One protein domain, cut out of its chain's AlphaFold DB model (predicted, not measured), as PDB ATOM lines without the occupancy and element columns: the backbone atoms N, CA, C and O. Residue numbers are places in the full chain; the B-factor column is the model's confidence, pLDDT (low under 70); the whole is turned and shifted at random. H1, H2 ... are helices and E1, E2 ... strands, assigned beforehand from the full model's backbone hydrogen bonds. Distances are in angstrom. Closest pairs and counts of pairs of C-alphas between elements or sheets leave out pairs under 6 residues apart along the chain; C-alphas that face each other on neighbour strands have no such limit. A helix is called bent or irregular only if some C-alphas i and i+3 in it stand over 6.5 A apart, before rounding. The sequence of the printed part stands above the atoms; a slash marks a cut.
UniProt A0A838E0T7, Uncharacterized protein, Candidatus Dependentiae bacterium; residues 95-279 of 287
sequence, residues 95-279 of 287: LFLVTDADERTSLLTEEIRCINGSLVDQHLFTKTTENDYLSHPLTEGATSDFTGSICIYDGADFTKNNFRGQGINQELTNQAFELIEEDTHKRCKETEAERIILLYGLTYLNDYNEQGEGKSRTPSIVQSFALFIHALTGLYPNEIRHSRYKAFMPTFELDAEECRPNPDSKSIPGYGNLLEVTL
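Overview. This is residues 95 to 279 of the 287 residues of an uncharacterized protein of Candidatus Dependentiae bacterium (UniProt A0A838E0T7). A seven-stranded sheet, curled like part of a barrel, wraps round helix H3; the bent helix H2 packs beside H3 over E1 and E4, and H1 covers part of the opposite face, giving three layers. Residues 161 to 166 and 254 to 259 stick out. The printed part has 185 residues, with three named helices and seven named strands in the order E1 H1 E2 E3 E4 H2 E5 H3 E6 E7, a mixed class. The mixed sheet runs E1, E4, E5, E7, E6, E2, E3. The whole is compact, with a radius of gyration of the C-alphas of 16.4 A and spans of 48 by 36 by 35 A.

Arrangement. Start at the inner strand E5, residues 195 to 203. E4, residues 149 to 159, is parallel to it; N 152 and O 197 are 2.8 A apart, within hydrogen-bond range. The other neighbour pairs are antiparallel, and each has such a pair: edge strand E1, residues 95 to 97, with E4, N 96 and O 153 at 3.0 A; E7, residues 268 to 278, with E5, N 198 and O 275 at 2.8 A; E6, residues 239 to 249, in a hairpin with E7, N 243 and O 274 at 2.9 A; E2, residues 119 to 129, with E6, N 123 and O 242 at 2.9 A; edge strand E3, residues 132 to 137, in a hairpin with E2, N 126 and O 134 at 2.9 A. E6 bends by 70 degrees at residue 246. The strongly twisted sheet curls round H3, residues 218 to 233; the closest C-alphas of H3 and E3 are Gln 223 and Asp 132, 7.0 A. H2, residues 168 to 190, was assigned as one helix by its hydrogen bonds but is bent, with C-alphas 179 and 182 7.4 A apart; its arms H2a, residues 168 to 179, and H2b, residues 182 to 190, stand at a steep tilt of 49 degrees. H2a touches H3 on the same face, closest at the C-alphas of Asn 174 and Ser 224, 5.8 A, at a shallow tilt of 22 degrees, the same way. H2a lies over E1 and E4 at a height over the sheet of 8.1 A, H2b over E4 at 9.7 A. H1, residues 101 to 111, is on the opposite face from H3, over E5 at a height of 9.1 A, along the strands at 6 degrees on the local plane. E4, H2, E5 form a strand-helix-strand unit, two parallel neighbour strands with a helix between; E5, H3, E6 form a split one, with E7 between the strands; both crossovers are right-handed. In H1, H2a, H2b and H3 every O i to N i+4 pair is within hydrogen-bond range.

Along the chain. Find C-alpha 95 at (28.382, 22.991, 58.624), where E1 begins. E7 is 32.1 A long, E4 30.7 A, E2 29.1 A, E6 28.4 A, E5 26.2 A and H3 21.8 A. E7 ends at C-alpha 278, at (19.673, 8.852, 46.430).

Size, cuts and confidence. The C-alphas of Thr 129 and Glu 257 are the two farthest apart, 51.6 A. The printed part has no cut. The links E3 to E4, E5 to H3 and E6 to E7 are long. Mean pLDDT of the printed part is 86.5; look for values under 70 at residues 115 to 118, 139 to 144 and 208 to 215 of the model.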
ATOM      1  N   LEU A  95      28.957  24.151  59.314       97.81
ATOM      2  CA  LEU A  95      28.382  22.991  58.624       97.81
ATOM      3  C   LEU A  95      27.827  22.003  59.651       97.81
ATOM      4  O   LEU A  95      28.475  21.728  60.659       97.81
ATOM      5  N   PHE A  96      26.621  21.484  59.448       97.62
ATOM      6  CA  PHE A  96      26.056  20.516  60.392       97.62
ATOM      7  C   PHE A  96      24.924  19.679  59.807       97.62
ATOM      8  O   PHE A  96      24.228  20.091  58.879       97.62
ATOM      9  N   LEU A  97      24.723  18.511  60.415       97.19
ATOM     10  CA  LEU A  97      23.547  17.672  60.233       97.19
ATOM     11  C   LEU A  97      22.315  18.357  60.845       97.19
ATOM     12  O   LEU A  97      22.300  18.650  62.042       97.19
ATOM     13  N   VAL A  98      21.288  18.602  60.035       95.88
ATOM     14  CA  VAL A  98      20.040  19.244  60.468       95.88
ATOM     15  C   VAL A  98      19.253  18.287  61.361       95.88
ATOM     16  O   VAL A  98      18.997  17.137  60.989       95.88
ATOM     17  N   THR A  99      18.860  18.754  62.545       89.62
ATOM     18  CA  THR A  99      18.323  17.878  63.592       89.62
ATOM     19  C   THR A  99      16.882  17.472  63.342       89.62
ATOM     20  O   THR A  99      16.516  16.331  63.624       89.62
ATOM     21  N   ASP A 100      16.061  18.365  62.796       89.69
ATOM     22  CA  ASP A 100      14.620  18.159  62.663       89.69
ATOM     23  C   ASP A 100      13.982  19.066  61.592       89.69
ATOM     24  O   ASP A 100      14.640  19.839  60.890       89.69
ATOM     25  N   ALA A 101      12.667  18.908  61.417       89.31
ATOM     26  CA  ALA A 101      11.895  19.634  60.418       89.31
ATOM     27  C   ALA A 101      11.733  21.131  60.735       89.31
ATOM     28  O   ALA A 101      11.611  21.921  59.795       89.31
ATOM     29  N   ASP A 102      11.744  21.517  62.012       91.69
ATOM     30  CA  ASP A 102      11.594  22.912  62.427       91.69
ATOM     31  C   ASP A 102      12.890  23.673  62.144       91.69
ATOM     32  O   ASP A 102      12.857  24.743  61.530       91.69
ATOM     33  N   GLU A 103      14.041  23.075  62.465       92.44
ATOM     34  CA  GLU A 103      15.348  23.612  62.091       92.44
ATOM     35  C   GLU A 103      15.490  23.730  60.572       92.44
ATOM     36  O   GLU A 103      15.885  24.783  60.069       92.44
ATOM     37  N   ARG A 104      15.096  22.696  59.817       91.12
ATOM     38  CA  ARG A 104      15.086  22.763  58.348       91.12
ATOM     39  C   ARG A 104      14.217  23.914  57.843       91.12
ATOM     40  O   ARG A 104      14.612  24.615  56.914       91.12
ATOM     41  N   THR A 105      13.041  24.106  58.435       89.50
ATOM     42  CA  THR A 105      12.127  25.186  58.047       89.50
ATOM     43  C   THR A 105      12.759  26.546  58.321       89.50
ATOM     44  O   THR A 105      12.820  27.354  57.398       89.50
ATOM     45  N   SER A 106      13.315  26.764  59.517       89.62
ATOM     46  CA  SER A 106      14.027  28.003  59.868       89.62
ATOM     47  C   SER A 106      15.199  28.272  58.916       89.62
ATOM     48  O   SER A 106      15.310  29.375  58.384       89.62
ATOM     49  N   LEU A 107      16.009  27.263  58.577       90.12
ATOM     50  CA  LEU A 107      17.093  27.421  57.598       90.12
ATOM     51  C   LEU A 107      16.578  27.876  56.229       90.12
ATOM     52  O   LEU A 107      17.129  28.803  55.634       90.12
ATOM     53  N   LEU A 108      15.508  27.252  55.734       87.00
ATOM     54  CA  LEU A 108      14.926  27.597  54.440       87.00
ATOM     55  C   LEU A 108      14.276  28.985  54.452       87.00
ATOM     56  O   LEU A 108      14.394  29.696  53.459       87.00
ATOM     57  N   THR A 109      13.625  29.403  55.539       84.12
ATOM     58  CA  THR A 109      12.866  30.666  55.576       84.12
ATOM     59  C   THR A 109      13.664  31.867  56.081       84.12
ATOM     60  O   THR A 109      13.374  32.993  55.675       84.12
ATOM     61  N   GLU A 110      14.659  31.652  56.941       83.00
ATOM     62  CA  GLU A 110      15.346  32.710  57.696       83.00
ATOM     63  C   GLU A 110      16.829  32.841  57.331       83.00
ATOM     64  O   GLU A 110      17.287  33.965  57.125       83.00
ATOM     65  N   GLU A 111      17.570  31.731  57.206       85.94
ATOM     66  CA  GLU A 111      19.001  31.782  56.854       85.94
ATOM     67  C   GLU A 111      19.219  31.859  55.335       85.94
ATOM     68  O   GLU A 111      19.739  32.855  54.832       85.94
ATOM     69  N   ILE A 112      18.800  30.831  54.590       84.88
ATOM     70  CA  ILE A 112      18.920  30.795  53.124       84.88
ATOM     71  C   ILE A 112      17.867  31.708  52.491       84.88
ATOM     72  O   ILE A 112      18.116  32.319  51.453       84.88
ATOM     73  N   ARG A 113      16.687  31.809  53.120       82.06
ATOM     74  CA  ARG A 113      15.519  32.547  52.608       82.06
ATOM     75  C   ARG A 113      15.107  32.073  51.210       82.06
ATOM     76  O   ARG A 113      14.796  32.873  50.324       82.06
ATOM     77  N   CYS A 114      15.108  30.754  51.022       75.75
ATOM     78  CA  CYS A 114      14.474  30.087  49.895       75.75
ATOM     79  C   CYS A 114      12.984  30.422  49.889       75.75
ATOM     80  O   CYS A 114      12.220  29.997  50.756       75.75
ATOM     81  N   ILE A 115      12.546  31.153  48.872       61.34
ATOM     82  CA  ILE A 115      11.121  31.337  48.631       61.34
ATOM     83  C   ILE A 115      10.661  30.085  47.881       61.34
ATOM     84  O   ILE A 115      11.063  29.886  46.735       61.34
ATOM     85  N   ASN A 116       9.837  29.247  48.520       56.38
ATOM     86  CA  ASN A 116       9.264  27.984  48.011       56.38
ATOM     87  C   ASN A 116       8.382  28.125  46.738       56.38
ATOM     88  O   ASN A 116       7.334  27.499  46.625       56.38
ATOM     89  N   GLY A 117       8.752  28.951  45.760       56.25
ATOM     90  CA  GLY A 117       7.917  29.223  44.590       56.25
ATOM     91  C   GLY A 117       8.647  29.651  43.323       56.25
ATOM     92  O   GLY A 117       7.985  29.931  42.328       56.25
ATOM     93  N   SER A 118       9.980  29.731  43.300       68.12
ATOM     94  CA  SER A 118      10.698  30.065  42.060       68.12
ATOM     95  C   SER A 118      12.007  29.301  41.956       68.12
ATOM     96  O   SER A 118      13.082  29.826  42.252       68.12
ATOM     97  N   LEU A 119      11.889  28.040  41.540       75.75
ATOM     98  CA  LEU A 119      13.007  27.299  40.977       75.75
ATOM     99  C   LEU A 119      13.588  28.115  39.808       75.75
ATOM    100  O   LEU A 119      12.845  28.587  38.948       75.75
ATOM    101  N   VAL A 120      14.900  28.316  39.825       76.12
ATOM    102  CA  VAL A 120      15.650  29.090  38.830       76.12
ATOM    103  C   VAL A 120      16.283  28.157  37.810       76.12
ATOM    104  O   VAL A 120      16.197  28.428  36.618       76.12
ATOM    105  N   ASP A 121      16.909  27.080  38.281       75.94
ATOM    106  CA  ASP A 121      17.641  26.145  37.432       75.94
ATOM    107  C   ASP A 121      17.747  24.767  38.094       75.94
ATOM    108  O   ASP A 121      17.592  24.632  39.318       75.94
ATOM    109  N   GLN A 122      18.026  23.758  37.276       80.06
ATOM    110  CA  GLN A 122      18.372  22.417  37.710       80.06
ATOM    111  C   GLN A 122      19.490  21.835  36.857       80.06
ATOM    112  O   GLN A 122      19.468  21.896  35.627       80.06
ATOM    113  N   HIS A 123      20.416  21.164  37.530       84.88
ATOM    114  CA  HIS A 123      21.503  20.442  36.894       84.88
ATOM    115  C   HIS A 123      21.580  19.010  37.416       84.88
ATOM    116  O   HIS A 123      21.298  18.732  38.582       84.88
ATOM    117  N   LEU A 124      22.016  18.105  36.552       86.88
ATOM    118  CA  LEU A 124      22.504  16.791  36.924       86.88
ATOM    119  C   LEU A 124      24.025  16.825  36.871       86.88
ATOM    120  O   LEU A 124      24.600  17.114  35.821       86.88
ATOM    121  N   PHE A 125      24.671  16.531  37.989       88.31
ATOM    122  CA  PHE A 125      26.100  16.265  38.019       88.31
ATOM    123  C   PHE A 125      26.310  14.766  37.845       88.31
ATOM    124  O   PHE A 125      25.972  13.987  38.735       88.31
ATOM    125  N   THR A 126      26.855  14.364  36.702       88.25
ATOM    126  CA  THR A 126      27.131  12.960  36.386       88.25
ATOM    127  C   THR A 126      28.614  12.677  36.564       88.25
ATOM    128  O   THR A 126      29.469  13.414  36.067       88.25
ATOM    129  N   LYS A 127      28.913  11.593  37.275       89.06
ATOM    130  CA  LYS A 127      30.272  11.142  37.554       89.06
ATOM    131  C   LYS A 127      31.001  10.768  36.258       89.06
ATOM    132  O   LYS A 127      30.537   9.907  35.510       89.06
ATOM    133  N   THR A 128      32.163  11.367  36.013       86.62
ATOM    134  CA  THR A 128      33.068  10.988  34.908       86.62
ATOM    135  C   THR A 128      34.187  10.076  35.380       86.62
ATOM    136  O   THR A 128      34.503   9.081  34.730       86.62
ATOM    137  N   THR A 129      34.776  10.402  36.529       82.69
ATOM    138  CA  THR A 129      35.796   9.605  37.223       82.69
ATOM    139  C   THR A 129      35.479   9.574  38.715       82.69
ATOM    140  O   THR A 129      34.483  10.147  39.140       82.69
ATOM    141  N   GLU A 130      36.275   8.881  39.533       74.12
ATOM    142  CA  GLU A 130      36.017   8.755  40.976       74.12
ATOM    143  C   GLU A 130      35.740  10.089  41.678       74.12
ATOM    144  O   GLU A 130      34.808  10.147  42.467       74.12
ATOM    145  N   ASN A 131      36.439  11.163  41.302       70.50
ATOM    146  CA  ASN A 131      36.352  12.469  41.961       70.50
ATOM    147  C   ASN A 131      36.039  13.627  41.004       70.50
ATOM    148  O   ASN A 131      36.389  14.772  41.295       70.50
ATOM    149  N   ASP A 132      35.420  13.330  39.860       83.88
ATOM    150  CA  ASP A 132      35.108  14.325  38.834       83.88
ATOM    151  C   ASP A 132      33.668  14.175  38.336       83.88
ATOM    152  O   ASP A 132      33.161  13.062  38.160       83.88
ATOM    153  N   TYR A 133      33.017  15.319  38.133       88.06
ATOM    154  CA  TYR A 133      31.600  15.418  37.801       88.06
ATOM    155  C   TYR A 133      31.384  16.454  36.704       88.06
ATOM    156  O   TYR A 133      31.811  17.604  36.817       88.06
ATOM    157  N   LEU A 134      30.641  16.066  35.670       87.50
ATOM    158  CA  LEU A 134      30.180  16.980  34.631       87.50
ATOM    159  C   LEU A 134      28.750  17.425  34.908       87.50
ATOM    160  O   LEU A 134      27.895  16.621  35.264       87.50
ATOM    161  N   SER A 135      28.500  18.719  34.726       87.75
ATOM    162  CA  SER A 135      27.178  19.318  34.895       87.75
ATOM    163  C   SER A 135      26.397  19.305  33.580       87.75
ATOM    164  O   SER A 135      26.893  19.757  32.544       87.75
ATOM    165  N   HIS A 136      25.154  18.838  33.642       86.25
ATOM    166  CA  HIS A 136      24.203  18.818  32.537       86.25
ATOM    167  C   HIS A 136      22.910  19.531  32.956       86.25
ATOM    168  O   HIS A 136      22.388  19.223  34.025       86.25
ATOM    169  N   PRO A 137      22.359  20.463  32.158       84.38
ATOM    170  CA  PRO A 137      21.052  21.051  32.447       84.38
ATOM    171  C   PRO A 137      19.953  19.979  32.493       84.38
ATOM    172  O   PRO A 137      19.931  19.080  31.649       84.38
ATOM    173  N   LEU A 138      19.024  20.093  33.442       80.62
ATOM    174  CA  LEU A 138      17.839  19.240  33.552       80.62
ATOM    175  C   LEU A 138      16.577  20.021  33.180       80.62
ATOM    176  O   LEU A 138      16.351  21.134  33.643       80.62
ATOM    177  N   THR A 139      15.718  19.401  32.371       61.97
ATOM    178  CA  THR A 139      14.427  19.968  31.948       61.97
ATOM    179  C   THR A 139      13.232  19.525  32.796       61.97
ATOM    180  O   THR A 139      12.155  20.099  32.652       61.97
ATOM    181  N   GLU A 140      13.383  18.524  33.669       57.84
ATOM    182  CA  GLU A 140      12.291  18.008  34.512       57.84
ATOM    183  C   GLU A 140      12.346  18.542  35.947       57.84
ATOM    184  O   GLU A 140      13.400  18.909  36.452       57.84
ATOM    185  N   GLY A 141      11.175  18.643  36.584       54.62
ATOM    186  CA  GLY A 141      10.964  19.361  37.844       54.62
ATOM    187  C   GLY A 141      11.627  18.732  39.075       54.62
ATOM    188  O   GLY A 141      11.582  17.520  39.276       54.62
ATOM    189  N   ALA A 142      12.178  19.594  39.930       54.66
ATOM    190  CA  ALA A 142      12.708  19.262  41.243       54.66
ATOM    191  C   ALA A 142      11.583  18.834  42.190       54.66
ATOM    192  O   ALA A 142      10.501  19.428  42.199       54.66
ATOM    193  N   THR A 143      11.855  17.861  43.055       55.78
ATOM    194  CA  THR A 143      10.975  17.573  44.188       55.78
ATOM    195  C   THR A 143      11.302  18.529  45.328       55.78
ATOM    196  O   THR A 143      12.397  18.493  45.876       55.78
ATOM    197  N   SER A 144      10.334  19.349  45.738       62.19
ATOM    198  CA  SER A 144      10.388  20.112  46.995       62.19
ATOM    199  C   SER A 144      10.073  19.251  48.227       62.19
ATOM    200  O   SER A 144       9.814  19.779  49.307       62.19
ATOM    201  N   ASP A 145       9.994  17.933  48.050       76.06
ATOM    202  CA  ASP A 145       9.681  16.995  49.113       76.06
ATOM    203  C   ASP A 145      10.969  16.555  49.805       76.06
ATOM    204  O   ASP A 145      11.904  16.118  49.142       76.06
ATOM    205  N   PHE A 146      10.986  16.657  51.131       84.94
ATOM    206  CA  PHE A 146      12.083  16.242  52.007       84.94
ATOM    207  C   PHE A 146      11.754  14.940  52.762       84.94
ATOM    208  O   PHE A 146      12.495  14.532  53.660       84.94
ATOM    209  N   THR A 147      10.638  14.283  52.446       85.06
ATOM    210  CA  THR A 147      10.251  13.006  53.057       85.06
ATOM    211  C   THR A 147      11.320  11.944  52.805       85.06
ATOM    212  O   THR A 147      11.853  11.838  51.701       85.06
ATOM    213  N   GLY A 148      11.689  11.191  53.843       87.12
ATOM    214  CA  GLY A 148      12.742  10.175  53.736       87.12
ATOM    215  C   GLY A 148      14.144  10.746  53.488       87.12
ATOM    216  O   GLY A 148      15.027  10.008  53.057       87.12
ATOM    217  N   SER A 149      14.361  12.048  53.719       92.00
ATOM    218  CA  SER A 149      15.670  12.682  53.546       92.00
ATOM    219  C   SER A 149      16.359  13.003  54.864       92.00
ATOM    220  O   SER A 149      15.725  13.386  55.851       92.00
ATOM    221  N   ILE A 150      17.684  12.922  54.834       94.62
ATOM    222  CA  ILE A 150      18.553  13.566  55.810       94.62
ATOM    223  C   ILE A 150      19.107  14.836  55.192       94.62
ATOM    224  O   ILE A 150      19.538  14.836  54.043       94.62
ATOM    225  N   CYS A 151      19.081  15.923  55.955       95.75
ATOM    226  CA  CYS A 151      19.558  17.219  55.503       95.75
ATOM    227  C   CYS A 151      20.851  17.583  56.227       95.75
ATOM    228  O   CYS A 151      20.929  17.501  57.449       95.75
ATOM    229  N   ILE A 152      21.835  18.044  55.474       97.62
ATOM    230  CA  ILE A 152      23.037  18.705  55.967       97.62
ATOM    231  C   ILE A 152      22.954  20.148  55.493       97.62
ATOM    232  O   ILE A 152      22.534  20.414  54.367       97.62
ATOM    233  N   TYR A 153      23.333  21.087  56.347       97.00
ATOM    234  CA  TYR A 153      23.421  22.487  55.976       97.00
ATOM    235  C   TYR A 153      24.880  22.923  55.935       97.00
ATOM    236  O   TYR A 153      25.581  22.848  56.944       97.00
ATOM    237  N   ASP A 154      25.308  23.376  54.760       95.62
ATOM    238  CA  ASP A 154      26.557  24.083  54.530       95.62
ATOM    239  C   ASP A 154      26.265  25.597  54.520       95.62
ATOM    240  O   ASP A 154      25.692  26.151  53.578       95.62
ATOM    241  N   GLY A 155      26.590  26.244  55.639       93.12
ATOM    242  CA  GLY A 155      26.238  27.625  55.930       93.12
ATOM    243  C   GLY A 155      27.397  28.603  55.749       93.12
ATOM    244  O   GLY A 155      28.084  28.638  54.732       93.12
ATOM    245  N   ALA A 156      27.575  29.473  56.743       90.38
ATOM    246  CA  ALA A 156      28.549  30.555  56.685       90.38
ATOM    247  C   ALA A 156      29.993  30.040  56.614       90.38
ATOM    248  O   ALA A 156      30.424  29.252  57.454       90.38
ATOM    249  N   ASP A 157      30.776  30.575  55.682       92.56
ATOM    250  CA  ASP A 157      32.218  30.368  55.631       92.56
ATOM    251  C   ASP A 157      32.961  31.643  55.261       92.56
ATOM    252  O   ASP A 157      32.415  32.547  54.625       92.56
ATOM    253  N   PHE A 158      34.208  31.728  55.712       94.00
ATOM    254  CA  PHE A 158      35.089  32.836  55.390       94.00
ATOM    255  C   PHE A 158      36.545  32.405  55.527       94.00
ATOM    256  O   PHE A 158      36.924  31.738  56.484       94.00
ATOM    257  N   THR A 159      37.371  32.862  54.590       94.25
ATOM    258  CA  THR A 159      38.833  32.785  54.670       94.25
ATOM    259  C   THR A 159      39.398  34.192  54.513       94.25
ATOM    260  O   THR A 159      39.005  34.934  53.601       94.25
ATOM    261  N   LYS A 160      40.341  34.552  55.384       94.06
ATOM    262  CA  LYS A 160      41.033  35.842  55.376       94.06
ATOM    263  C   LYS A 160      41.742  36.086  54.038       94.06
ATOM    264  O   LYS A 160      42.321  35.174  53.454       94.06
ATOM    265  N   ASN A 161      41.707  37.329  53.549       91.31
ATOM    266  CA  ASN A 161      42.094  37.694  52.179       91.31
ATOM    267  C   ASN A 161      43.471  37.183  51.732       91.31
ATOM    268  O   ASN A 161      43.588  36.605  50.654       91.31
ATOM    269  N   ASN A 162      44.501  37.349  52.561       92.06
ATOM    270  CA  ASN A 162      45.871  36.929  52.249       92.06
ATOM    271  C   ASN A 162      46.087  35.403  52.298       92.06
ATOM    272  O   ASN A 162      47.155  34.932  51.919       92.06
ATOM    273  N   PHE A 163      45.083  34.641  52.736       93.25
ATOM    274  CA  PHE A 163      45.090  33.179  52.777       93.25
ATOM    275  C   PHE A 163      44.181  32.541  51.710       93.25
ATOM    276  O   PHE A 163      44.106  31.318  51.591       93.25
ATOM    277  N   ARG A 164      43.492  33.352  50.896       89.81
ATOM    278  CA  ARG A 164      42.637  32.860  49.805       89.81
ATOM    279  C   ARG A 164      43.460  32.224  48.686       89.81
ATOM    280  O   ARG A 164      44.626  32.546  48.490       89.81
ATOM    281  N   GLY A 165      42.825  31.320  47.939       87.62
ATOM    282  CA  GLY A 165      43.466  30.577  46.844       87.62
ATOM    283  C   GLY A 165      44.320  29.387  47.294       87.62
ATOM    284  O   GLY A 165      44.889  28.710  46.450       87.62
ATOM    285  N   GLN A 166      44.379  29.107  48.599       90.69
ATOM    286  CA  GLN A 166      45.182  28.022  49.180       90.69
ATOM    287  C   GLN A 166      44.358  26.773  49.541       90.69
ATOM    288  O   GLN A 166      44.826  25.916  50.277       90.69
ATOM    289  N   GLY A 167      43.106  26.675  49.077       90.19
ATOM    290  CA  GLY A 167      42.246  25.506  49.326       90.19
ATOM    291  C   GLY A 167      41.616  25.412  50.725       90.19
ATOM    292  O   GLY A 167      40.843  24.493  50.963       90.19
ATOM    293  N   ILE A 168      41.854  26.375  51.626       93.81
ATOM    294  CA  ILE A 168      41.390  26.348  53.032       93.81
ATOM    295  C   ILE A 168      39.888  26.065  53.173       93.81
ATOM    296  O   ILE A 168      39.497  25.233  53.981       93.81
ATOM    297  N   ASN A 169      39.033  26.728  52.385       91.25
ATOM    298  CA  ASN A 169      37.585  26.500  52.449       91.25
ATOM    299  C   ASN A 169      37.188  25.074  52.028       91.25
ATOM    300  O   ASN A 169      36.246  24.531  52.591       91.25
ATOM    301  N   GLN A 170      37.875  24.483  51.043       92.06
ATOM    302  CA  GLN A 170      37.610  23.106  50.620       92.06
ATOM    303  C   GLN A 170      38.021  22.129  51.722       92.06
ATOM    304  O   GLN A 170      37.250  21.240  52.066       92.06
ATOM    305  N   GLU A 171      39.193  22.343  52.317       94.56
ATOM    306  CA  GLU A 171      39.679  21.500  53.406       94.56
ATOM    307  C   GLU A 171      38.797  21.625  54.653       94.56
ATOM    308  O   GLU A 171      38.406  20.617  55.227       94.56
ATOM    309  N   LEU A 172      38.358  22.837  55.012       96.44
ATOM    310  CA  LEU A 172      37.366  23.042  56.072       96.44
ATOM    311  C   LEU A 172      36.062  22.280  55.812       96.44
ATOM    312  O   LEU A 172      35.500  21.712  56.745       96.44
ATOM    313  N   THR A 173      35.569  22.269  54.570       96.25
ATOM    314  CA  THR A 173      34.373  21.501  54.204       96.25
ATOM    315  C   THR A 173      34.615  19.995  54.346       96.25
ATOM    316  O   THR A 173      33.781  19.312  54.933       96.25
ATOM    317  N   ASN A 174      35.748  19.477  53.858       95.44
ATOM    318  CA  ASN A 174      36.095  18.054  53.966       95.44
ATOM    319  C   ASN A 174      36.195  17.609  55.432       95.44
ATOM    320  O   ASN A 174      35.576  16.622  55.818       95.44
ATOM    321  N   GLN A 175      36.901  18.385  56.255       95.38
ATOM    322  CA  GLN A 175      37.059  18.133  57.689       95.38
ATOM    323  C   GLN A 175      35.719  18.188  58.427       95.38
ATOM    324  O   GLN A 175      35.433  17.359  59.288       95.38
ATOM    325  N   ALA A 176      34.862  19.149  58.075       97.25
ATOM    326  CA  ALA A 176      33.526  19.231  58.644       97.25
ATOM    327  C   ALA A 176      32.669  18.008  58.293       97.25
ATOM    328  O   ALA A 176      31.946  17.513  59.154       97.25
ATOM    329  N   PHE A 177      32.758  17.514  57.055       97.62
ATOM    330  CA  PHE A 177      32.062  16.305  56.620       97.62
ATOM    331  C   PHE A 177      32.553  15.049  57.343       97.62
ATOM    332  O   PHE A 177      31.722  14.296  57.846       97.62
ATOM    333  N   GLU A 178      33.870  14.859  57.451       95.62
ATOM    334  CA  GLU A 178      34.478  13.752  58.206       95.62
ATOM    335  C   GLU A 178      33.958  13.723  59.653       95.62
ATOM    336  O   GLU A 178      33.544  12.687  60.169       95.62
ATOM    337  N   LEU A 179      33.866  14.892  60.292       94.75
ATOM    338  CA  LEU A 179      33.432  15.014  61.684       94.75
ATOM    339  C   LEU A 179      31.927  14.798  61.915       94.75
ATOM    340  O   LEU A 179      31.532  14.609  63.066       94.75
ATOM    341  N   ILE A 180      31.089  14.827  60.873       96.44
ATOM    342  CA  ILE A 180      29.648  14.521  60.977       96.44
ATOM    343  C   ILE A 180      29.274  13.168  60.358       96.44
ATOM    344  O   ILE A 180      28.090  12.819  60.332       96.44
ATOM    345  N   GLU A 181      30.243  12.415  59.836       96.06
ATOM    346  CA  GLU A 181      30.011  11.159  59.119       96.06
ATOM    347  C   GLU A 181      29.314  10.116  59.994       96.06
ATOM    348  O   GLU A 181      28.274   9.585  59.604       96.06
ATOM    349  N   GLU A 182      29.827   9.879  61.203       94.81
ATOM    350  CA  GLU A 182      29.267   8.884  62.124       94.81
ATOM    351  C   GLU A 182      27.818   9.218  62.514       94.81
ATOM    352  O   GLU A 182      26.929   8.361  62.430       94.81
ATOM    353  N   ASP A 183      27.559  10.478  62.879       95.25
ATOM    354  CA  ASP A 183      26.218  10.955  63.232       95.25
ATOM    355  C   ASP A 183      25.255  10.846  62.044       95.25
ATOM    356  O   ASP A 183      24.100  10.437  62.204       95.25
ATOM    357  N   THR A 184      25.734  11.151  60.833       96.25
ATOM    358  CA  THR A 184      24.938  11.015  59.608       96.25
ATOM    359  C   THR A 184      24.619   9.551  59.326       96.25
ATOM    360  O   THR A 184      23.459   9.222  59.077       96.25
ATOM    361  N   HIS A 185      25.596   8.649  59.442       94.00
ATOM    362  CA  HIS A 185      25.405   7.206  59.237       94.00
ATOM    363  C   HIS A 185      24.382   6.624  60.199       94.00
ATOM    364  O   HIS A 185      23.481   5.873  59.810       94.00
ATOM    365  N   LYS A 186      24.500   6.996  61.475       94.12
ATOM    366  CA  LYS A 186      23.548   6.612  62.512       94.12
ATOM    367  C   LYS A 186      22.146   7.098  62.158       94.12
ATOM    368  O   LYS A 186      21.210   6.297  62.167       94.12
ATOM    369  N   ARG A 187      22.007   8.368  61.769       93.19
ATOM    370  CA  ARG A 187      20.723   8.953  61.369       93.19
ATOM    371  C   ARG A 187      20.122   8.232  60.162       93.19
ATOM    372  O   ARG A 187      18.939   7.914  60.205       93.19
ATOM    373  N   CYS A 188      20.926   7.910  59.141       92.50
ATOM    374  CA  CYS A 188      20.486   7.168  57.952       92.50
ATOM    375  C   CYS A 188      19.828   5.842  58.326       92.50
ATOM    376  O   CYS A 188      18.760   5.518  57.805       92.50
ATOM    377  N   LYS A 189      20.436   5.100  59.258       90.69
ATOM    378  CA  LYS A 189      19.909   3.818  59.741       90.69
ATOM    379  C   LYS A 189      18.642   3.982  60.573       90.69
ATOM    380  O   LYS A 189      17.701   3.218  60.392       90.69
ATOM    381  N   GLU A 190      18.612   4.957  61.478       92.31
ATOM    382  CA  GLU A 190      17.478   5.185  62.382       92.31
ATOM    383  C   GLU A 190      16.211   5.635  61.649       92.31
ATOM    384  O   GLU A 190      15.109   5.260  62.045       92.31
ATOM    385  N   THR A 191      16.359   6.446  60.602       89.69
ATOM    386  CA  THR A 191      15.220   7.001  59.860       89.69
ATOM    387  C   THR A 191      14.898   6.236  58.582       89.69
ATOM    388  O   THR A 191      14.014   6.676  57.854       89.69
ATOM    389  N   GLU A 192      15.637   5.160  58.282       90.50
ATOM    390  CA  GLU A 192      15.607   4.470  56.984       90.50
ATOM    391  C   GLU A 192      15.660   5.482  55.819       90.50
ATOM    392  O   GLU A 192      14.834   5.460  54.910       90.50
ATOM    393  N   ALA A 193      16.596   6.439  55.888       91.94
ATOM    394  CA  ALA A 193      16.667   7.517  54.904       91.94
ATOM    395  C   ALA A 193      16.960   6.970  53.500       91.94
ATOM    396  O   ALA A 193      17.867   6.163  53.308       91.94
ATOM    397  N   GLU A 194      16.234   7.476  52.509       92.56
ATOM    398  CA  GLU A 194      16.390   7.108  51.098       92.56
ATOM    399  C   GLU A 194      17.335   8.063  50.362       92.56
ATOM    400  O   GLU A 194      17.792   7.779  49.256       92.56
ATOM    401  N   ARG A 195      17.618   9.225  50.955       93.06
ATOM    402  CA  ARG A 195      18.397  10.290  50.321       93.06
ATOM    403  C   ARG A 195      19.088  11.192  51.330       93.06
ATOM    404  O   ARG A 195      18.609  11.392  52.449       93.06
ATOM    405  N   ILE A 196      20.191  11.786  50.886       95.50
ATOM    406  CA  ILE A 196      20.913  12.835  51.606       95.50
ATOM    407  C   ILE A 196      20.862  14.108  50.779       95.50
ATOM    408  O   ILE A 196      21.114  14.098  49.573       95.50
ATOM    409  N   ILE A 197      20.526  15.198  51.456       94.69
ATOM    410  CA  ILE A 197      20.372  16.520  50.882       94.69
ATOM    411  C   ILE A 197      21.372  17.472  51.537       94.69
ATOM    412  O   ILE A 197      21.378  17.614  52.756       94.69
ATOM    413  N   LEU A 198      22.174  18.166  50.732       96.06
ATOM    414  CA  LEU A 198      23.016  19.276  51.172       96.06
ATOM    415  C   LEU A 198      22.368  20.609  50.785       96.06
ATOM    416  O   LEU A 198      22.165  20.890  49.602       96.06
ATOM    417  N   LEU A 199      22.071  21.435  51.784       93.69
ATOM    418  CA  LEU A 199      21.506  22.775  51.642       93.69
ATOM    419  C   LEU A 199      22.604  23.826  51.795       93.69
ATOM    420  O   LEU A 199      23.379  23.749  52.743       93.69
ATOM    421  N   TYR A 200      22.647  24.826  50.914       92.88
ATOM    422  CA  TYR A 200      23.589  25.948  51.032       92.88
ATOM    423  C   TYR A 200      23.113  27.197  50.293       92.88
ATOM    424  O   TYR A 200      22.329  27.133  49.342       92.88
ATOM    425  N   GLY A 201      23.597  28.358  50.729       89.50
ATOM    426  CA  GLY A 201      23.323  29.650  50.101       89.50
ATOM    427  C   GLY A 201      24.515  30.161  49.293       89.50
ATOM    428  O   GLY A 201      25.659  30.049  49.723       89.50
ATOM    429  N   LEU A 202      24.254  30.778  48.142       87.00
ATOM    430  CA  LEU A 202      25.247  31.533  47.374       87.00
ATOM    431  C   LEU A 202      24.702  32.917  47.021       87.00
ATOM    432  O   LEU A 202      23.527  33.065  46.700       87.00
ATOM    433  N   THR A 203      25.558  33.934  47.014       84.25
ATOM    434  CA  THR A 203      25.261  35.212  46.350       84.25
ATOM    435  C   THR A 203      25.872  35.210  44.952       84.25
ATOM    436  O   THR A 203      26.838  34.487  44.695       84.25
ATOM    437  N   TYR A 204      25.368  36.060  44.053       74.06
ATOM    438  CA  TYR A 204      25.976  36.240  42.724       74.06
ATOM    439  C   TYR A 204      27.458  36.665  42.799       74.06
ATOM    440  O   TYR A 204      28.234  36.397  41.886       74.06
ATOM    441  N   LEU A 205      27.865  37.286  43.913       76.06
ATOM    442  CA  LEU A 205      29.237  37.724  44.185       76.06
ATOM    443  C   LEU A 205      30.156  36.596  44.659       76.06
ATOM    444  O   LEU A 205      31.367  36.694  44.476       76.06
ATOM    445  N   ASN A 206      29.596  35.545  45.260       74.44
ATOM    446  CA  ASN A 206      30.341  34.345  45.642       74.44
ATOM    447  C   ASN A 206      30.428  33.330  44.512       74.44
ATOM    448  O   ASN A 206      31.387  32.569  44.464       74.44
ATOM    449  N   ASP A 207      29.438  33.320  43.623       70.50
ATOM    450  CA  ASP A 207      29.426  32.452  42.446       70.50
ATOM    451  C   ASP A 207      30.040  33.125  41.198       70.50
ATOM    452  O   ASP A 207      30.175  32.495  40.153       70.50
ATOM    453  N   TYR A 208      30.436  34.404  41.313       59.19
ATOM    454  CA  TYR A 208      31.022  35.240  40.251       59.19
ATOM    455  C   TYR A 208      30.231  35.226  38.935       59.19
ATOM    456  O   TYR A 208      30.789  35.349  37.845       59.19
ATOM    457  N   ASN A 209      28.914  35.080  39.042       61.72
ATOM    458  CA  ASN A 209      28.022  34.973  37.905       61.72
ATOM    459  C   ASN A 209      26.690  35.646  38.253       61.72
ATOM    460  O   ASN A 209      25.975  35.197  39.146       61.72
ATOM    461  N   GLU A 210      26.341  36.718  37.538       54.62
ATOM    462  CA  GLU A 210      25.056  37.422  37.698       54.62
ATOM    463  C   GLU A 210      23.852  36.541  37.324       54.62
ATOM    464  O   GLU A 210      22.746  36.749  37.818       54.62
ATOM    465  N   GLN A 211      24.069  35.523  36.483       54.19
ATOM    466  CA  GLN A 211      23.090  34.480  36.160       54.19
ATOM    467  C   GLN A 211      23.138  33.328  37.180       54.19
ATOM    468  O   GLN A 211      22.210  32.523  37.245       54.19
ATOM    469  N   GLY A 212      24.198  33.278  37.998       51.41
ATOM    470  CA  GLY A 212      24.476  32.344  39.093       51.41
ATOM    471  C   GLY A 212      24.437  30.864  38.722       51.41
ATOM    472  O   GLY A 212      23.953  30.055  39.504       51.41
ATOM    473  N   GLU A 213      24.905  30.502  37.529       54.94
ATOM    474  CA  GLU A 213      24.906  29.124  37.000       54.94
ATOM    475  C   GLU A 213      25.709  28.107  37.854       54.94
ATOM    476  O   GLU A 213      25.976  26.998  37.401       54.94
ATOM    477  N   GLY A 214      26.177  28.467  39.052       57.22
ATOM    478  CA  GLY A 214      26.890  27.585  39.970       57.22
ATOM    479  C   GLY A 214      28.313  27.272  39.521       57.22
ATOM    480  O   GLY A 214      28.964  26.423  40.112       57.22
ATOM    481  N   LYS A 215      28.825  27.907  38.463       65.56
ATOM    482  CA  LYS A 215      30.082  27.501  37.808       65.56
ATOM    483  C   LYS A 215      31.334  27.755  38.648       65.56
ATOM    484  O   LYS A 215      32.396  27.265  38.272       65.56
ATOM    485  N   SER A 216      31.242  28.505  39.751       73.94
ATOM    486  CA  SER A 216      32.404  28.796  40.593       73.94
ATOM    487  C   SER A 216      32.473  27.898  41.825       73.94
ATOM    488  O   SER A 216      33.390  27.085  41.931       73.94
ATOM    489  N   ARG A 217      31.534  28.031  42.771       82.62
ATOM    490  CA  ARG A 217      31.649  27.338  44.069       82.62
ATOM    491  C   ARG A 217      31.042  25.943  44.056       82.62
ATOM    492  O   ARG A 217      31.605  25.048  44.690       82.62
ATOM    493  N   THR A 218      29.946  25.740  43.325       87.75
ATOM    494  CA  THR A 218      29.204  24.473  43.342       87.75
ATOM    495  C   THR A 218      30.067  23.264  42.976       87.75
ATOM    496  O   THR A 218      30.003  22.304  43.733       87.75
ATOM    497  N   PRO A 219      30.939  23.274  41.943       87.50
ATOM    498  CA  PRO A 219      31.803  22.132  41.638       87.50
ATOM    499  C   PRO A 219      32.654  21.661  42.821       87.50
ATOM    500  O   PRO A 219      32.729  20.465  43.085       87.50
ATOM    501  N   SER A 220      33.242  22.593  43.584       88.50
ATOM    502  CA  SER A 220      34.040  22.239  44.766       88.50
ATOM    503  C   SER A 220      33.191  21.636  45.892       88.50
ATOM    504  O   SER A 220      33.615  20.682  46.536       88.50
ATOM    505  N   ILE A 221      31.964  22.141  46.081       92.56
ATOM    506  CA  ILE A 221      31.007  21.618  47.066       92.56
ATOM    507  C   ILE A 221      30.526  20.224  46.642       92.56
ATOM    508  O   ILE A 221      30.487  19.319  47.469       92.56
ATOM    509  N   VAL A 222      30.220  20.031  45.354       93.00
ATOM    510  CA  VAL A 222      29.853  18.734  44.764       93.00
ATOM    511  C   VAL A 222      30.964  17.712  44.979       93.00
ATOM    512  O   VAL A 222      30.672  16.594  45.388       93.00
ATOM    513  N   GLN A 223      32.228  18.090  44.774       92.31
ATOM    514  CA  GLN A 223      33.364  17.196  44.991       92.31
ATOM    515  C   GLN A 223      33.505  16.780  46.464       92.31
ATOM    516  O   GLN A 223      33.586  15.586  46.751       92.31
ATOM    517  N   SER A 224      33.483  17.735  47.400       94.81
ATOM    518  CA  SER A 224      33.525  17.429  48.838       94.81
ATOM    519  C   SER A 224      32.326  16.585  49.281       94.81
ATOM    520  O   SER A 224      32.478  15.650  50.065       94.81
ATOM    521  N   PHE A 225      31.137  16.864  48.743       96.50
ATOM    522  CA  PHE A 225      29.931  16.101  49.048       96.50
ATOM    523  C   PHE A 225      29.994  14.676  48.481       96.50
ATOM    524  O   PHE A 225      29.633  13.731  49.174       96.50
ATOM    525  N   ALA A 226      30.513  14.482  47.268       95.25
ATOM    526  CA  ALA A 226      30.713  13.156  46.683       95.25
ATOM    527  C   ALA A 226      31.685  12.294  47.504       95.25
ATOM    528  O   ALA A 226      31.413  11.113  47.722       95.25
ATOM    529  N   LEU A 227      32.781  12.890  47.987       94.62
ATOM    530  CA  LEU A 227      33.735  12.235  48.887       94.62
ATOM    531  C   LEU A 227      33.073  11.824  50.204       94.62
ATOM    532  O   LEU A 227      33.245  10.693  50.648       94.62
ATOM    533  N   PHE A 228      32.263  12.708  50.786       96.69
ATOM    534  CA  PHE A 228      31.488  12.403  51.986       96.69
ATOM    535  C   PHE A 228      30.511  11.237  51.776       96.69
ATOM    536  O   PHE A 228      30.472  10.306  52.577       96.69
ATOM    537  N   ILE A 229      29.757  11.234  50.671       95.88
ATOM    538  CA  ILE A 229      28.862  10.119  50.329       95.88
ATOM    539  C   ILE A 229      29.649   8.817  50.135       95.88
ATOM    540  O   ILE A 229      29.185   7.752  50.554       95.88
ATOM    541  N   HIS A 230      30.835   8.882  49.526       94.00
ATOM    542  CA  HIS A 230      31.701   7.718  49.379       94.00
ATOM    543  C   HIS A 230      32.179   7.177  50.727       94.00
ATOM    544  O   HIS A 230      32.099   5.968  50.929       94.00
ATOM    545  N   ALA A 231      32.606   8.040  51.651       93.31
ATOM    546  CA  ALA A 231      32.985   7.631  53.002       93.31
ATOM    547  C   ALA A 231      31.807   6.952  53.727       93.31
ATOM    548  O   ALA A 231      31.936   5.838  54.232       93.31
ATOM    549  N   LEU A 232      30.617   7.549  53.622       93.12
ATOM    550  CA  LEU A 232      29.400   7.058  54.264       93.12
ATOM    551  C   LEU A 232      28.905   5.704  53.722       93.12
ATOM    552  O   LEU A 232      28.407   4.863  54.473       93.12
ATOM    553  N   THR A 233      28.978   5.500  52.404       92.19
ATOM    554  CA  THR A 233      28.318   4.370  51.716       92.19
ATOM    555  C   THR A 233      29.285   3.345  51.123       92.19
ATOM    556  O   THR A 233      28.858   2.281  50.674       92.19
ATOM    557  N   GLY A 234      30.580   3.658  51.068       91.88
ATOM    558  CA  GLY A 234      31.589   2.908  50.318       91.88
ATOM    559  C   GLY A 234      31.525   3.117  48.799       91.88
ATOM    560  O   GLY A 234      32.346   2.557  48.073       91.88
ATOM    561  N   LEU A 235      30.589   3.927  48.287       91.00
ATOM    562  CA  LEU A 235      30.356   4.123  46.856       91.00
ATOM    563  C   LEU A 235      30.286   5.610  46.506       91.00
ATOM    564  O   LEU A 235      29.540   6.379  47.099       91.00
ATOM    565  N   TYR A 236      31.035   6.009  45.484       92.19
ATOM    566  CA  TYR A 236      30.868   7.335  44.896       92.19
ATOM    567  C   TYR A 236      29.506   7.442  44.199       92.19
ATOM    568  O   TYR A 236      29.169   6.544  43.416       92.19
ATOM    569  N   PRO A 237      28.748   8.534  44.401       93.06
ATOM    570  CA  PRO A 237      27.462   8.704  43.741       93.06
ATOM    571  C   PRO A 237      27.663   8.868  42.233       93.06
ATOM    572  O   PRO A 237      28.483   9.672  41.791       93.06
ATOM    573  N   ASN A 238      26.912   8.115  41.427       91.31
ATOM    574  CA  ASN A 238      26.954   8.256  39.966       91.31
ATOM    575  C   ASN A 238      26.309   9.567  39.501       91.31
ATOM    576  O   ASN A 238      26.716  10.134  38.488       91.31
ATOM    577  N   GLU A 239      25.314  10.036  40.249       92.31
ATOM    578  CA  GLU A 239      24.532  11.224  39.947       92.31
ATOM    579  C   GLU A 239      24.306  12.034  41.222       92.31
ATOM    580  O   GLU A 239      23.976  11.481  42.272       92.31
ATOM    581  N   ILE A 240      24.474  13.351  41.116       93.25
ATOM    582  CA  ILE A 240      24.103  14.318  42.148       93.25
ATOM    583  C   ILE A 240      23.147  15.311  41.494       93.25
ATOM    584  O   ILE A 240      23.509  16.025  40.553       93.25
ATOM    585  N   ARG A 241      21.907  15.356  41.976       91.31
ATOM    586  CA  ARG A 241      20.911  16.316  41.494       91.31
ATOM    587  C   ARG A 241      21.139  17.656  42.168       91.31
ATOM    588  O   ARG A 241      21.235  17.720  43.386       91.31
ATOM    589  N   HIS A 242      21.199  18.728  41.394       90.19
ATOM    590  CA  HIS A 242      21.335  20.091  41.896       90.19
ATOM    591  C   HIS A 242      20.100  20.899  41.530       90.19
ATOM    592  O   HIS A 242      19.770  21.043  40.355       90.19
ATOM    593  N   SER A 243      19.415  21.427  42.540       87.19
ATOM    594  CA  SER A 243      18.279  22.335  42.375       87.19
ATOM    595  C   SER A 243      18.612  23.701  42.941       87.19
ATOM    596  O   SER A 243      19.196  23.818  44.023       87.19
ATOM    597  N   ARG A 244      18.204  24.743  42.220       84.75
ATOM    598  CA  ARG A 244      18.478  26.125  42.589       84.75
ATOM    599  C   ARG A 244      17.200  26.935  42.671       84.75
ATOM    600  O   ARG A 244      16.419  26.988  41.727       84.75
ATOM    601  N   TYR A 245      17.026  27.630  43.784       83.88
ATOM    602  CA  TYR A 245      15.872  28.467  44.074       83.88
ATOM    603  C   TYR A 245      16.295  29.919  44.197       83.88
ATOM    604  O   TYR A 245      17.400  30.236  44.648       83.88
ATOM    605  N   LYS A 246      15.389  30.823  43.830       82.81
ATOM    606  CA  LYS A 246      15.567  32.238  44.127       82.81
ATOM    607  C   LYS A 246      15.605  32.428  45.644       82.81
ATOM    608  O   LYS A 246      14.715  31.961  46.356       82.81
ATOM    609  N   ALA A 247      16.620  33.142  46.108       85.38
ATOM    610  CA  ALA A 247      16.829  33.413  47.518       85.38
ATOM    611  C   ALA A 247      17.382  34.826  47.733       85.38
ATOM    612  O   ALA A 247      17.679  35.561  46.784       85.38
ATOM    613  N   PHE A 248      17.520  35.204  48.997       84.56
ATOM    614  CA  PHE A 248      18.084  36.485  49.395       84.56
ATOM    615  C   PHE A 248      19.021  36.278  50.572       84.56
ATOM    616  O   PHE A 248      18.612  35.739  51.596       84.56
ATOM    617  N   MET A 249      20.253  36.771  50.459       88.56
ATOM    618  CA  MET A 249      21.121  36.869  51.622       88.56
ATOM    619  C   MET A 249      20.587  37.993  52.524       88.56
ATOM    620  O   MET A 249      20.498  39.142  52.064       88.56
ATOM    621  N   PRO A 250      20.203  37.696  53.779       87.62
ATOM    622  CA  PRO A 250      19.732  38.719  54.697       87.62
ATOM    623  C   PRO A 250      20.852  39.709  55.017       87.62
ATOM    624  O   PRO A 250      22.005  39.329  55.219       87.62
ATOM    625  N   THR A 251      20.493  40.988  55.091       90.56
ATOM    626  CA  THR A 251      21.378  42.057  55.563       90.56
ATOM    627  C   THR A 251      20.826  42.637  56.858       90.56
ATOM    628  O   THR A 251      19.615  42.618  57.087       90.56
ATOM    629  N   PHE A 252      21.708  43.165  57.702       92.31
ATOM    630  CA  PHE A 252      21.356  43.694  59.017       92.31
ATOM    631  C   PHE A 252      22.000  45.060  59.228       92.31
ATOM    632  O   PHE A 252      23.064  45.353  58.681       92.31
ATOM    633  N   GLU A 253      21.358  45.900  60.034       92.69
ATOM    634  CA  GLU A 253      22.010  47.083  60.592       92.69
ATOM    635  C   GLU A 253      22.901  46.634  61.761       92.69
ATOM    636  O   GLU A 253      22.451  45.900  62.641       92.69
ATOM    637  N   LEU A 254      24.181  47.026  61.762       92.25
ATOM    638  CA  LEU A 254      25.173  46.475  62.701       92.25
ATOM    639  C   LEU A 254      24.892  46.834  64.163       92.25
ATOM    640  O   LEU A 254      25.212  46.049  65.055       92.25
ATOM    641  N   ASP A 255      24.255  47.978  64.394       94.50
ATOM    642  CA  ASP A 255      23.909  48.478  65.726       94.50
ATOM    643  C   ASP A 255      22.414  48.294  66.046       94.50
ATOM    644  O   ASP A 255      21.871  48.971  66.916       94.50
ATOM    645  N   ALA A 256      21.725  47.389  65.338       93.69
ATOM    646  CA  ALA A 256      20.314  47.111  65.586       93.69
ATOM    647  C   ALA A 256      20.072  46.532  66.990       93.69
ATOM    648  O   ALA A 256      20.774  45.625  67.446       93.69
ATOM    649  N   GLU A 257      19.003  46.999  67.640       94.50
ATOM    650  CA  GLU A 257      18.564  46.483  68.945       94.50
ATOM    651  C   GLU A 257      17.900  45.104  68.865       94.50
ATOM    652  O   GLU A 257      17.853  44.385  69.866       94.50
ATOM    653  N   GLU A 258      17.419  44.730  67.678       93.75
ATOM    654  CA  GLU A 258      16.775  43.454  67.378       93.75
ATOM    655  C   GLU A 258      17.512  42.736  66.242       93.75
ATOM    656  O   GLU A 258      17.961  43.355  65.276       93.75
ATOM    657  N   CYS A 259      17.588  41.404  66.313       91.25
ATOM    658  CA  CYS A 259      18.169  40.582  65.253       91.25
ATOM    659  C   CYS A 259      17.140  40.314  64.146       91.25
ATOM    660  O   CYS A 259      16.705  39.182  63.937       91.25
ATOM    661  N   ARG A 260      16.721  41.374  63.452       90.38
ATOM    662  CA  ARG A 260      15.734  41.297  62.373       90.38
ATOM    663  C   ARG A 260      16.381  41.648  61.031       90.38
ATOM    664  O   ARG A 260      17.002  42.705  60.936       90.38
ATOM    665  N   PRO A 261      16.230  40.807  59.991       89.00
ATOM    666  CA  PRO A 261      16.777  41.122  58.681       89.00
ATOM    667  C   PRO A 261      16.079  42.348  58.088       89.00
ATOM    668  O   PRO A 261      14.876  42.566  58.283       89.00
ATOM    669  N   ASN A 262      16.836  43.129  57.324       89.62
ATOM    670  CA  ASN A 262      16.296  44.218  56.530       89.62
ATOM    671  C   ASN A 262      15.254  43.705  55.511       89.62
ATOM    672  O   ASN A 262      15.288  42.536  55.112       89.62
ATOM    673  N   PRO A 263      14.343  44.578  55.037       86.25
ATOM    674  CA  PRO A 263      13.426  44.238  53.952       86.25
ATOM    675  C   PRO A 263      14.161  43.759  52.695       86.25
ATOM    676  O   PRO A 263      15.276  44.201  52.423       86.25
ATOM    677  N   ASP A 264      13.504  42.943  51.867       81.56
ATOM    678  CA  ASP A 264      14.108  42.346  50.661       81.56
ATOM    679  C   ASP A 264      14.656  43.362  49.657       81.56
ATOM    680  O   ASP A 264      15.605  43.062  48.941       81.56
ATOM    681  N   SER A 265      14.134  44.593  49.654       83.56
ATOM    682  CA  SER A 265      14.664  45.703  48.853       83.56
ATOM    683  C   SER A 265      16.075  46.156  49.255       83.56
ATOM    684  O   SER A 265      16.731  46.844  48.477       83.56
ATOM    685  N   LYS A 266      16.533  45.791  50.455       85.00
ATOM    686  CA  LYS A 266      17.887  46.018  50.981       85.00
ATOM    687  C   LYS A 266      18.682  44.711  51.143       85.00
ATOM    688  O   LYS A 266      19.836  44.750  51.577       85.00
ATOM    689  N   SER A 267      18.073  43.563  50.848       83.94
ATOM    690  CA  SER A 267      18.752  42.268  50.856       83.94
ATOM    691  C   SER A 267      19.581  42.091  49.589       83.94
ATOM    692  O   SER A 267      19.361  42.758  48.576       83.94
ATOM    693  N   ILE A 268      20.526  41.158  49.631       85.38
ATOM    694  CA  ILE A 268      21.382  40.875  48.483       85.38
ATOM    695  C   ILE A 268      20.799  39.686  47.720       85.38
ATOM    696  O   ILE A 268      20.580  38.634  48.327       85.38
ATOM    697  N   PRO A 269      20.527  39.823  46.407       82.69
ATOM    698  CA  PRO A 269      20.064  38.708  45.598       82.69
ATOM    699  C   PRO A 269      21.022  37.522  45.693       82.69
ATOM    700  O   PRO A 269      22.243  37.666  45.585       82.69
ATOM    701  N   GLY A 270      20.454  36.342  45.887       82.44
ATOM    702  CA  GLY A 270      21.213  35.113  45.981       82.44
ATOM    703  C   GLY A 270      20.392  33.919  45.536       82.44
ATOM    704  O   GLY A 270      19.310  34.035  44.951       82.44
ATOM    705  N   TYR A 271      20.945  32.754  45.815       83.00
ATOM    706  CA  TYR A 271      20.414  31.476  45.403       83.00
ATOM    707  C   TYR A 271      20.516  30.505  46.562       83.00
ATOM    708  O   TYR A 271      21.573  30.362  47.178       83.00
ATOM    709  N   GLY A 272      19.399  29.853  46.843       88.19
ATOM    710  CA  GLY A 272      19.373  28.696  47.708       88.19
ATOM    711  C   GLY A 272      19.589  27.470  46.849       88.19
ATOM    712  O   GLY A 272      18.944  27.313  45.812       88.19
ATOM    713  N   ASN A 273      20.531  26.636  47.249       88.50
ATOM    714  CA  ASN A 273      20.957  25.483  46.488       88.50
ATOM    715  C   ASN A 273      20.726  24.215  47.295       88.50
ATOM    716  O   ASN A 273      20.870  24.196  48.519       88.50
ATOM    717  N   LEU A 274      20.387  23.161  46.566       90.75
ATOM    718  CA  LEU A 274      20.124  21.838  47.093       90.75
ATOM    719  C   LEU A 274      20.895  20.833  46.237       90.75
ATOM    720  O   LEU A 274      20.648  20.769  45.034       90.75
ATOM    721  N   LEU A 275      21.820  20.079  46.834       93.12
ATOM    722  CA  LEU A 275      22.377  18.866  46.225       93.12
ATOM    723  C   LEU A 275      21.690  17.647  46.828       93.12
ATOM    724  O   LEU A 275      21.595  17.550  48.045       93.12
ATOM    725  N   GLU A 276      21.229  16.726  45.996       93.75
ATOM    726  CA  GLU A 276      20.541  15.506  46.408       93.75
ATOM    727  C   GLU A 276      21.262  14.280  45.849       93.75
ATOM    728  O   GLU A 276      21.602  14.223  44.663       93.75
ATOM    729  N   VAL A 277      21.453  13.289  46.719       94.31
ATOM    730  CA  VAL A 277      21.902  11.941  46.367       94.31
ATOM    731  C   VAL A 277      20.906  10.929  46.909       94.31
ATOM    732  O   VAL A 277      20.609  10.919  48.105       94.31
ATOM    733  N   THR A 278      20.428  10.044  46.035       92.88
ATOM    734  CA  THR A 278      19.673   8.852  46.430       92.88
ATOM    735  C   THR A 278      20.633   7.808  46.986       92.88
ATOM    736  O   THR A 278      21.617   7.445  46.338       92.88
ATOM    737  N   LEU A 279      20.350   7.324  48.191       90.50
ATOM    738  CA  LEU A 279      21.125   6.266  48.818       90.50
ATOM    739  C   LEU A 279      20.800   4.919  48.156       90.50
ATOM    740  O   LEU A 279      19.644   4.661  47.807       90.50
TER     741      LEU A 279